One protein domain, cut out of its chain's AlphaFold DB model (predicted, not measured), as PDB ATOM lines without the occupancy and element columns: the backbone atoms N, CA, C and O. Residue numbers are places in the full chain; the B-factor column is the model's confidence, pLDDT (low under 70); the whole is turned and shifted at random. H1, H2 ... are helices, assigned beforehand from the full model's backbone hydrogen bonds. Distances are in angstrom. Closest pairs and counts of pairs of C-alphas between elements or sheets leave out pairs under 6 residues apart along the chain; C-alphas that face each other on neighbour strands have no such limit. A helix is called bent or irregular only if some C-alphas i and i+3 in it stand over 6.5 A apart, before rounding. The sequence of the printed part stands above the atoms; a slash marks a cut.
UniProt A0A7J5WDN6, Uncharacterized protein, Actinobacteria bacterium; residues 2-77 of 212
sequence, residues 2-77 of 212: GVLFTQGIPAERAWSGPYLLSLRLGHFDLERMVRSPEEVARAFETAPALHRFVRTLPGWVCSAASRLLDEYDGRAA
ATOM      1  N   GLY A   2      45.207 -15.178 -41.518       93.88
ATOM      2  CA  GLY A   2      43.831 -15.385 -41.011       93.88
ATOM      3  C   GLY A   2      43.671 -15.263 -39.488       93.88
ATOM      4  O   GLY A   2      42.771 -14.575 -39.020       93.88
ATOM      5  N   VAL A   3      44.624 -15.795 -38.716       96.06
ATOM      6  CA  VAL A   3      44.664 -15.684 -37.245       96.06
ATOM      7  C   VAL A   3      44.531 -14.232 -36.751       96.06
ATOM      8  O   VAL A   3      43.836 -13.980 -35.768       96.06
ATOM      9  N   LEU A   4      45.098 -13.241 -37.448       96.88
ATOM     10  CA  LEU A   4      44.998 -11.828 -37.051       96.88
ATOM     11  C   LEU A   4      43.545 -11.320 -37.049       96.88
ATOM     12  O   LEU A   4      43.179 -10.523 -36.183       96.88
ATOM     13  N   PHE A   5      42.711 -11.842 -37.952       97.00
ATOM     14  CA  PHE A   5      41.302 -11.474 -38.127       97.00
ATOM     15  C   PHE A   5      40.370 -12.123 -37.094       97.00
ATOM     16  O   PHE A   5      39.207 -11.745 -37.002       97.00
ATOM     17  N   THR A   6      40.849 -13.091 -36.305       93.62
ATOM     18  CA  THR A   6      40.018 -13.897 -35.386       93.62
ATOM     19  C   THR A   6      39.660 -13.152 -34.095       93.62
ATOM     20  O   THR A   6      39.963 -13.568 -32.979       93.62
ATOM     21  N   GLN A   7      39.026 -11.988 -34.229       90.12
ATOM     22  CA  GLN A   7      38.612 -11.184 -33.089       90.12
ATOM     23  C   GLN A   7      37.378 -10.345 -33.386       90.12
ATOM     24  O   GLN A   7      37.367  -9.476 -34.251       90.12
ATOM     25  N   GLY A   8      36.334 -10.533 -32.585       88.94
ATOM     26  CA  GLY A   8      35.216  -9.600 -32.590       88.94
ATOM     27  C   GLY A   8      34.317  -9.636 -33.828       88.94
ATOM     28  O   GLY A   8      33.445  -8.781 -33.977       88.94
ATOM     29  N   ILE A   9      34.504 -10.622 -34.695       92.25
ATOM     30  CA  ILE A   9      33.638 -10.934 -35.828       92.25
ATOM     31  C   ILE A   9      33.410 -12.455 -35.865       92.25
ATOM     32  O   ILE A   9      34.173 -13.188 -35.228       92.25
ATOM     33  N   PRO A  10      32.372 -12.946 -36.567       92.88
ATOM     34  CA  PRO A  10      32.173 -14.380 -36.768       92.88
ATOM     35  C   PRO A  10      33.398 -15.047 -37.401       92.88
ATOM     36  O   PRO A  10      34.072 -14.434 -38.234       92.88
ATOM     37  N   ALA A  11      33.669 -16.298 -37.018       92.31
ATOM     38  CA  ALA A  11      34.837 -17.046 -37.480       92.31
ATOM     39  C   ALA A  11      34.869 -17.156 -39.011       92.31
ATOM     40  O   ALA A  11      35.912 -16.946 -39.618       92.31
ATOM     41  N   GLU A  12      33.714 -17.382 -39.634       93.19
ATOM     42  CA  GLU A  12      33.554 -17.487 -41.085       93.19
ATOM     43  C   GLU A  12      34.062 -16.216 -41.777       93.19
ATOM     44  O   GLU A  12      34.884 -16.276 -42.687       93.19
ATOM     45  N   ARG A  13      33.663 -15.043 -41.265       94.44
ATOM     46  CA  ARG A  13      34.121 -13.750 -41.787       94.44
ATOM     47  C   ARG A  13      35.611 -13.521 -41.527       94.44
ATOM     48  O   ARG A  13      36.293 -12.960 -42.381       94.44
ATOM     49  N   ALA A  14      36.111 -13.919 -40.356       95.62
ATOM     50  CA  ALA A  14      37.522 -13.771 -40.010       95.62
ATOM     51  C   ALA A  14      38.424 -14.570 -40.956       95.62
ATOM     52  O   ALA A  14      39.385 -14.023 -41.498       95.62
ATOM     53  N   TRP A  15      38.090 -15.839 -41.195       95.50
ATOM     54  CA  TRP A  15      38.879 -16.726 -42.047       95.50
ATOM     55  C   TRP A  15      38.798 -16.357 -43.532       95.50
ATOM     56  O   TRP A  15      39.790 -16.519 -44.238       95.50
ATOM     57  N   SER A  16      37.696 -15.753 -43.996       96.25
ATOM     58  CA  SER A  16      37.626 -15.148 -45.338       96.25
ATOM     59  C   SER A  16      38.436 -13.850 -45.477       96.25
ATOM     60  O   SER A  16      38.681 -13.401 -46.596       96.25
ATOM     61  N   GLY A  17      38.858 -13.231 -44.370       96.56
ATOM     62  CA  GLY A  17      39.513 -11.920 -44.341       96.56
ATOM     63  C   GLY A  17      40.724 -11.782 -45.272       96.56
ATOM     64  O   GLY A  17      40.724 -10.863 -46.090       96.56
ATOM     65  N   PRO A  18      41.733 -12.674 -45.212       96.44
ATOM     66  CA  PRO A  18      42.896 -12.612 -46.100       96.44
ATOM     67  C   PRO A  18      42.551 -12.713 -47.591       96.44
ATOM     68  O   PRO A  18      43.132 -11.988 -48.389       96.44
ATOM     69  N   TYR A  19      41.584 -13.557 -47.959       97.56
ATOM     70  CA  TYR A  19      41.125 -13.687 -49.345       97.56
ATOM     71  C   TYR A  19      40.394 -12.424 -49.821       97.56
ATOM     72  O   TYR A  19      40.654 -11.896 -50.897       97.56
ATOM     73  N   LEU A  20      39.511 -11.871 -48.993       97.50
ATOM     74  CA  LEU A  20      38.836 -10.613 -49.314       97.50
ATOM     75  C   LEU A  20      39.824  -9.440 -49.395       97.50
ATOM     76  O   LEU A  20      39.649  -8.554 -50.230       97.50
ATOM     77  N   LEU A  21      40.869  -9.438 -48.563       98.19
ATOM     78  CA  LEU A  21      41.959  -8.471 -48.660       98.19
ATOM     79  C   LEU A  21      42.693  -8.612 -49.997       98.19
ATOM     80  O   LEU A  21      42.895  -7.604 -50.668       98.19
ATOM     81  N   SER A  22      43.036  -9.838 -50.412       98.00
ATOM     82  CA  SER A  22      43.732 -10.048 -51.684       98.00
ATOM     83  C   SER A  22      42.905  -9.599 -52.884       98.00
ATOM     84  O   SER A  22      43.451  -9.020 -53.815       98.00
ATOM     85  N   LEU A  23      41.584  -9.807 -52.855       97.88
ATOM     86  CA  LEU A  23      40.689  -9.313 -53.906       97.88
ATOM     87  C   LEU A  23      40.672  -7.781 -53.988       97.88
ATOM     88  O   LEU A  23      40.653  -7.235 -55.084       97.88
ATOM     89  N   ARG A  24      40.689  -7.083 -52.845       97.75
ATOM     90  CA  ARG A  24      40.693  -5.608 -52.808       97.75
ATOM     91  C   ARG A  24      42.021  -5.008 -53.249       97.75
ATOM     92  O   ARG A  24      42.022  -3.952 -53.866       97.75
ATOM     93  N   LEU A  25      43.127  -5.670 -52.918       97.94
ATOM     94  CA  LEU A  25      44.466  -5.255 -53.332       97.94
ATOM     95  C   LEU A  25      44.786  -5.671 -54.778       97.94
ATOM     96  O   LEU A  25      45.663  -5.092 -55.405       97.94
ATOM     97  N   GLY A  26      44.110  -6.694 -55.307       98.06
ATOM     98  CA  GLY A  26      44.453  -7.317 -56.588       98.06
ATOM     99  C   GLY A  26      45.701  -8.208 -56.525       98.06
ATOM    100  O   GLY A  26      46.178  -8.668 -57.560       98.06
ATOM    101  N   HIS A  27      46.248  -8.459 -55.333       97.06
ATOM    102  CA  HIS A  27      47.424  -9.300 -55.107       97.06
ATOM    103  C   HIS A  27      47.478  -9.808 -53.655       97.06
ATOM    104  O   HIS A  27      46.717  -9.373 -52.791       97.06
ATOM    105  N   PHE A  28      48.417 -10.710 -53.365       95.69
ATOM    106  CA  PHE A  28      48.756 -11.136 -52.001       95.69
ATOM    107  C   PHE A  28      50.281 -11.224 -51.843       95.69
ATOM    108  O   PHE A  28      50.855 -12.279 -51.597       95.69
ATOM    109  N   ASP A  29      50.926 -10.083 -52.075       97.38
ATOM    110  CA  ASP A  29      52.383  -9.909 -52.162       97.38
ATOM    111  C   ASP A  29      52.825  -9.132 -50.923       97.38
ATOM    112  O   ASP A  29      52.372  -8.005 -50.699       97.38
ATOM    113  N   LEU A  30      53.662  -9.767 -50.100       98.00
ATOM    114  CA  LEU A  30      54.076  -9.229 -48.809       98.00
ATOM    115  C   LEU A  30      54.901  -7.947 -48.965       98.00
ATOM    116  O   LEU A  30      54.692  -7.007 -48.202       98.00
ATOM    117  N   GLU A  31      55.785  -7.871 -49.960       98.19
ATOM    118  CA  GLU A  31      56.638  -6.700 -50.185       98.19
ATOM    119  C   GLU A  31      55.811  -5.488 -50.603       98.19
ATOM    120  O   GLU A  31      56.037  -4.375 -50.129       98.19
ATOM    121  N   ARG A  32      54.817  -5.684 -51.477       98.25
ATOM    122  CA  ARG A  32      53.869  -4.619 -51.845       98.25
ATOM    123  C   ARG A  32      53.057  -4.158 -50.639       98.25
ATOM    124  O   ARG A  32      52.925  -2.960 -50.421       98.25
ATOM    125  N   MET A  33      52.580  -5.091 -49.815       98.19
ATOM    126  CA  MET A  33      51.833  -4.761 -48.594       98.19
ATOM    127  C   MET A  33      52.669  -3.976 -47.572       98.19
ATOM    128  O   MET A  33      52.113  -3.162 -46.836       98.19
ATOM    129  N   VAL A  34      53.983  -4.219 -47.507       98.31
ATOM    130  CA  VAL A  34      54.916  -3.469 -46.646       98.31
ATOM    131  C   VAL A  34      55.247  -2.097 -47.232       98.31
ATOM    132  O   VAL A  34      55.306  -1.128 -46.480       98.31
ATOM    133  N   ARG A  35      55.434  -1.992 -48.554       98.38
ATOM    134  CA  ARG A  35      55.742  -0.722 -49.237       98.38
ATOM    135  C   ARG A  35      54.558   0.241 -49.318       98.38
ATOM    136  O   ARG A  35      54.790   1.444 -49.346       98.38
ATOM    137  N   SER A  36      53.331  -0.277 -49.334       97.88
ATOM    138  CA  SER A  36      52.099   0.510 -49.498       97.88
ATOM    139  C   SER A  36      51.088   0.247 -48.368       97.88
ATOM    140  O   SER A  36      49.973  -0.229 -48.610       97.88
ATOM    141  N   PRO A  37      51.439   0.520 -47.095       98.00
ATOM    142  CA  PRO A  37      50.556   0.268 -45.953       98.00
ATOM    143  C   PRO A  37      49.246   1.073 -46.012       98.00
ATOM    144  O   PRO A  37      48.220   0.636 -45.486       98.00
ATOM    145  N   GLU A  38      49.242   2.229 -46.676       98.19
ATOM    146  CA  GLU A  38      48.052   3.039 -46.928       98.19
ATOM    147  C   GLU A  38      47.060   2.362 -47.884       98.19
ATOM    148  O   GLU A  38      45.852   2.527 -47.712       98.19
ATOM    149  N   GLU A  39      47.528   1.563 -48.848       98.19
ATOM    150  CA  GLU A  39      46.650   0.739 -49.692       98.19
ATOM    151  C   GLU A  39      45.984  -0.362 -48.874       98.19
ATOM    152  O   GLU A  39      44.773  -0.564 -48.975       98.19
ATOM    153  N   VAL A  40      46.748  -1.013 -47.989       98.50
ATOM    154  CA  VAL A  40      46.205  -2.004 -47.053       98.50
ATOM    155  C   VAL A  40      45.165  -1.353 -46.137       98.50
ATOM    156  O   VAL A  40      44.078  -1.901 -45.967       98.50
ATOM    157  N   ALA A  41      45.435  -0.167 -45.587       98.44
ATOM    158  CA  ALA A  41      44.471   0.561 -44.761       98.44
ATOM    159  C   ALA A  41      43.186   0.910 -45.534       98.44
ATOM    160  O   ALA A  41      42.089   0.574 -45.076       98.44
ATOM    161  N   ARG A  42      43.310   1.477 -46.744       98.25
ATOM    162  CA  ARG A  42      42.162   1.776 -47.617       98.25
ATOM    163  C   ARG A  42      41.342   0.527 -47.923       98.25
ATOM    164  O   ARG A  42      40.117   0.576 -47.837       98.25
ATOM    165  N   ALA A  43      41.995  -0.601 -48.203       98.06
ATOM    166  CA  ALA A  43      41.320  -1.869 -48.458       98.06
ATOM    167  C   ALA A  43      40.491  -2.343 -47.253       98.06
ATOM    168  O   ALA A  43      39.446  -2.965 -47.440       98.06
ATOM    169  N   PHE A  44      40.890  -2.040 -46.015       98.12
ATOM    170  CA  PHE A  44      40.068  -2.342 -44.839       98.12
ATOM    171  C   PHE A  44      38.862  -1.411 -44.688       98.12
ATOM    172  O   PHE A  44      37.809  -1.865 -44.229       98.12
ATOM    173  N   GLU A  45      39.004  -0.145 -45.073       97.31
ATOM    174  CA  GLU A  45      37.979   0.895 -44.932       97.31
ATOM    175  C   GLU A  45      36.929   0.876 -46.048       97.31
ATOM    176  O   GLU A  45      35.784   1.249 -45.794       97.31
ATOM    177  N   THR A  46      37.276   0.399 -47.253       95.69
ATOM    178  CA  THR A  46      36.345   0.328 -48.392       95.69
ATOM    179  C   THR A  46      35.040  -0.356 -47.987       95.69
ATOM    180  O   THR A  46      35.055  -1.483 -47.476       95.69
ATOM    181  N   ALA A  47      33.912   0.316 -48.219       94.88
ATOM    182  CA  ALA A  47      32.597  -0.191 -47.859       94.88
ATOM    183  C   ALA A  47      32.215  -1.431 -48.703       94.88
ATOM    184  O   ALA A  47      32.413  -1.420 -49.916       94.88
ATOM    185  N   PRO A  48      31.645  -2.489 -48.091       93.62
ATOM    186  CA  PRO A  48      31.500  -2.690 -46.649       93.62
ATOM    187  C   PRO A  48      32.859  -2.962 -45.988       93.62
ATOM    188  O   PRO A  48      33.625  -3.784 -46.488       93.62
ATOM    189  N   ALA A  49      33.146  -2.323 -44.849       96.31
ATOM    190  CA  ALA A  49      34.446  -2.435 -44.179       96.31
ATOM    191  C   ALA A  49      34.867  -3.900 -43.972       96.31
ATOM    192  O   ALA A  49      34.065  -4.734 -43.539       96.31
ATOM    193  N   LEU A  50      36.129  -4.229 -44.256       95.94
ATOM    194  CA  LEU A  50      36.617  -5.612 -44.222       95.94
ATOM    195  C   LEU A  50      36.508  -6.209 -42.810       95.94
ATOM    196  O   LEU A  50      36.039  -7.334 -42.617       95.94
ATOM    197  N   HIS A  51      36.866  -5.410 -41.806       97.12
ATOM    198  CA  HIS A  51      36.826  -5.772 -40.396       97.12
ATOM    199  C   HIS A  51      36.355  -4.581 -39.561       97.12
ATOM    200  O   HIS A  51      36.680  -3.445 -39.873       97.12
ATOM    201  N   ARG A  52      35.707  -4.813 -38.414       95.44
ATOM    202  CA  ARG A  52      35.339  -3.736 -37.469       95.44
ATOM    203  C   ARG A  52      36.522  -2.955 -36.864       95.44
ATOM    204  O   ARG A  52      36.317  -1.978 -36.161       95.44
ATOM    205  N   PHE A  53      37.755  -3.424 -37.067       95.94
ATOM    206  CA  PHE A  53      38.978  -2.880 -36.466       95.94
ATOM    207  C   PHE A  53      39.856  -2.253 -37.553       95.94
ATOM    208  O   PHE A  53      41.040  -2.561 -37.671       95.94
ATOM    209  N   VAL A  54      39.246  -1.391 -38.370       96.75
ATOM    210  CA  VAL A  54      39.884  -0.784 -39.547       96.75
ATOM    211  C   VAL A  54      41.134   0.033 -39.210       96.75
ATOM    212  O   VAL A  54      42.033   0.116 -40.025       96.75
ATOM    213  N   ARG A  55      41.249   0.567 -37.987       96.12
ATOM    214  CA  ARG A  55      42.397   1.396 -37.576       96.12
ATOM    215  C   ARG A  55      43.607   0.612 -37.062       96.12
ATOM    216  O   ARG A  55      44.687   1.178 -36.957       96.12
ATOM    217  N   THR A  56      43.441  -0.654 -36.675       96.94
ATOM    218  CA  THR A  56      44.508  -1.431 -36.009       96.94
ATOM    219  C   THR A  56      44.968  -2.625 -36.828       96.94
ATOM    220  O   THR A  56      46.168  -2.871 -36.941       96.94
ATOM    221  N   LEU A  57      44.028  -3.357 -37.425       97.56
ATOM    222  CA  LEU A  57      44.304  -4.610 -38.120       97.56
ATOM    223  C   LEU A  57      45.160  -4.441 -39.393       97.56
ATOM    224  O   LEU A  57      46.043  -5.279 -39.576       97.56
ATOM    225  N   PRO A  58      45.017  -3.376 -40.215       98.25
ATOM    226  CA  PRO A  58      45.929  -3.138 -41.339       98.25
ATOM    227  C   PRO A  58      47.389  -3.056 -40.897       98.25
ATOM    228  O   PRO A  58      48.246  -3.734 -41.452       98.25
ATOM    229  N   GLY A  59      47.660  -2.308 -39.823       98.38
ATOM    230  CA  GLY A  59      49.011  -2.179 -39.280       98.38
ATOM    231  C   GLY A  59      49.575  -3.510 -38.774       98.38
ATOM    232  O   GLY A  59      50.765  -3.770 -38.920       98.38
ATOM    233  N   TRP A  60      48.737  -4.386 -38.210       98.44
ATOM    234  CA  TRP A  60      49.159  -5.736 -37.815       98.44
ATOM    235  C   TRP A  60      49.446  -6.631 -39.017       98.44
ATOM    236  O   TRP A  60      50.385  -7.416 -38.976       98.44
ATOM    237  N   VAL A  61      48.667  -6.497 -40.092       98.31
ATOM    238  CA  VAL A  61      48.886  -7.224 -41.344       98.31
ATOM    239  C   VAL A  61      50.207  -6.807 -41.990       98.31
ATOM    240  O   VAL A  61      51.013  -7.678 -42.301       98.31
ATOM    241  N   CYS A  62      50.476  -5.505 -42.118       98.50
ATOM    242  CA  CYS A  62      51.753  -5.007 -42.639       98.50
ATOM    243  C   CYS A  62      52.928  -5.411 -41.733       98.50
ATOM    244  O   CYS A  62      53.951  -5.874 -42.225       98.50
ATOM    245  N   SER A  63      52.766  -5.334 -40.406       98.44
ATOM    246  CA  SER A  63      53.784  -5.793 -39.447       98.44
ATOM    247  C   SER A  63      54.067  -7.294 -39.565       98.44
ATOM    248  O   SER A  63      55.221  -7.708 -39.487       98.44
ATOM    249  N   ALA A  64      53.037  -8.115 -39.778       98.38
ATOM    250  CA  ALA A  64      53.205  -9.543 -40.010       98.38
ATOM    251  C   ALA A  64      53.872  -9.834 -41.362       98.38
ATOM    252  O   ALA A  64      54.676 -10.757 -41.439       98.38
ATOM    253  N   ALA A  65      53.562  -9.055 -42.402       98.44
ATOM    254  CA  ALA A  65      54.201  -9.170 -43.710       98.44
ATOM    255  C   ALA A  65      55.697  -8.833 -43.632       98.44
ATOM    256  O   ALA A  65      56.501  -9.635 -44.092       98.44
ATOM    257  N   SER A  66      56.063  -7.731 -42.963       98.50
ATOM    258  CA  SER A  66      57.466  -7.360 -42.709       98.50
ATOM    259  C   SER A  66      58.204  -8.484 -41.997       98.50
ATOM    260  O   SER A  66      59.164  -9.012 -42.533       98.50
ATOM    261  N   ARG A  67      57.684  -8.963 -40.858       98.44
ATOM    262  CA  ARG A  67      58.324 -10.059 -40.118       98.44
ATOM    263  C   ARG A  67      58.511 -11.317 -40.961       98.44
ATOM    264  O   ARG A  67      59.528 -11.987 -40.835       98.44
ATOM    265  N   LEU A  68      57.523 -11.681 -41.777       98.31
ATOM    266  CA  LEU A  68      57.654 -12.845 -42.649       98.31
ATOM    267  C   LEU A  68      58.801 -12.676 -43.646       98.31
ATOM    268  O   LEU A  68      59.529 -13.635 -43.866       98.31
ATOM    269  N   LEU A  69      58.968 -11.486 -44.225       98.50
ATOM    270  CA  LEU A  69      60.085 -11.181 -45.119       98.50
ATOM    271  C   LEU A  69      61.420 -11.197 -44.362       98.50
ATOM    272  O   LEU A  69      62.340 -11.892 -44.780       98.50
ATOM    273  N   ASP A  70      61.484 -10.509 -43.223       98.19
ATOM    274  CA  ASP A  70      62.720 -10.267 -42.474       98.19
ATOM    275  C   ASP A  70      63.246 -11.522 -41.753       98.19
ATOM    276  O   ASP A  70      64.448 -11.773 -41.725       98.19
ATOM    277  N   GLU A  71      62.354 -12.317 -41.150       98.00
ATOM    278  CA  GLU A  71      62.724 -13.436 -40.268       98.00
ATOM    279  C   GLU A  71      62.452 -14.819 -40.889       98.00
ATOM    280  O   GLU A  71      62.968 -15.822 -40.400       98.00
ATOM    281  N   TYR A  72      61.632 -14.901 -41.945       97.81
ATOM    282  CA  TYR A  72      61.139 -16.179 -42.482       97.81
ATOM    283  C   TYR A  72      61.251 -16.310 -44.012       97.81
ATOM    284  O   TYR A  72      60.644 -17.224 -44.579       97.81
ATOM    285  N   ASP A  73      62.011 -15.438 -44.686       96.12
ATOM    286  CA  ASP A  73      62.230 -15.460 -46.149       96.12
ATOM    287  C   ASP A  73      60.906 -15.448 -46.948       96.12
ATOM    288  O   ASP A  73      60.707 -16.164 -47.928       96.12
ATOM    289  N   GLY A  74      59.911 -14.723 -46.428       96.25
ATOM    290  CA  GLY A  74      58.552 -14.654 -46.968       96.25
ATOM    291  C   GLY A  74      57.717 -15.935 -46.803       96.25
ATOM    292  O   GLY A  74      56.551 -15.961 -47.206       96.25
ATOM    293  N   ARG A  75      58.254 -17.004 -46.198       95.81
ATOM    294  CA  ARG A  75      57.597 -18.318 -46.094       95.81
ATOM    295  C   ARG A  75      56.973 -18.528 -44.719       95.81
ATOM    296  O   ARG A  75      57.638 -18.900 -43.761       95.81
ATOM    297  N   ALA A  76      55.648 -18.406 -44.636       95.25
ATOM    298  CA  ALA A  76      54.920 -18.641 -43.385       95.25
ATOM    299  C   ALA A  76      55.126 -20.056 -42.804       95.25
ATOM    300  O   ALA A  76      55.170 -20.206 -41.589       95.25
ATOM    301  N   ALA A  77      55.318 -21.075 -43.652       96.38
ATOM    302  CA  ALA A  77      55.590 -22.445 -43.207       96.38
ATOM    303  C   ALA A  77      56.881 -22.574 -42.375       96.38
ATOM    304  O   ALA A  77      56.983 -23.484 -41.558       96.38
TER     305      ALA A  77
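What this domain is: This is residues 2 to 77 of the 212 residues of an uncharacterized protein of Actinobacteria bacterium (UniProt A0A7J5WDN6). The longest helix, H5, takes H1 and H4 at its first turns and H3 farther along, while H2 bridges H1 and H4 without reaching H5; the contacts of H1, H2, H4 and H5 close into a ring. The printed part has 76 residues with five named helices, H1 to H5 in chain order, and no named strand: the class is all helix, with mostly crossed packing. It is compact, with a radius of gyration of the C-alphas of 11.7 A, and rounded, spanning 32 by 23 by 20 A.

How they stand to each other: Start from H5, residues 57 to 72. Its residues 62 to 69 alone touch H3, residues 30 to 35, at a steep tilt of 64 degrees; the closest C-alphas, Leu 30 and Ala 65, are 5.1 A apart. Its residues 58 to 62 alone touch H4, residues 37 to 45, in a helical hairpin, opposite ways at 40 degrees, with C-alphas Ala 41 and Pro 58 closest at 5.2 A. H1, residues 2 to 5, touches H5, with C-alphas Leu 4 and Leu 57 closest at 7.3 A. H2, residues 11 to 25, touches H1 with residues 14 to 18 alone, C-alphas Phe 5 and Ala 14 being closest at 4.8 A. With residues 21 to 25 alone it touches H4, C-alphas Arg 24 and Ala 43 being closest at 5.8 A. H2 and H5 are apart. Every O i to N i+4 pair is within hydrogen-bond range in H3, H4 and H5, and 9 of 11 in H2; H1 is too short for one.

Where its parts are: Find C-alpha 2 at (43.831, -15.385, -41.011), where H1 begins. H2 runs 22.0 A from Ala 11 to Leu 25 and is irregular: C-alphas 15 and 18 are 7.0 A apart. H4 is 12.6 A long. H5 runs 20.9 A, from C-alpha 57 at (44.304, -4.610, -38.120) to C-alpha 72 at (61.139, -16.179, -42.482).

The domain as a whole: Look at Ala 47 and Glu 71 for the C-alphas farthest apart, 33.8 A. The printed part has no cut; the link from H4 to H5 is long, and the other links are tight. Mean pLDDT of the printed part is 96.7, and no printed residue is under 70.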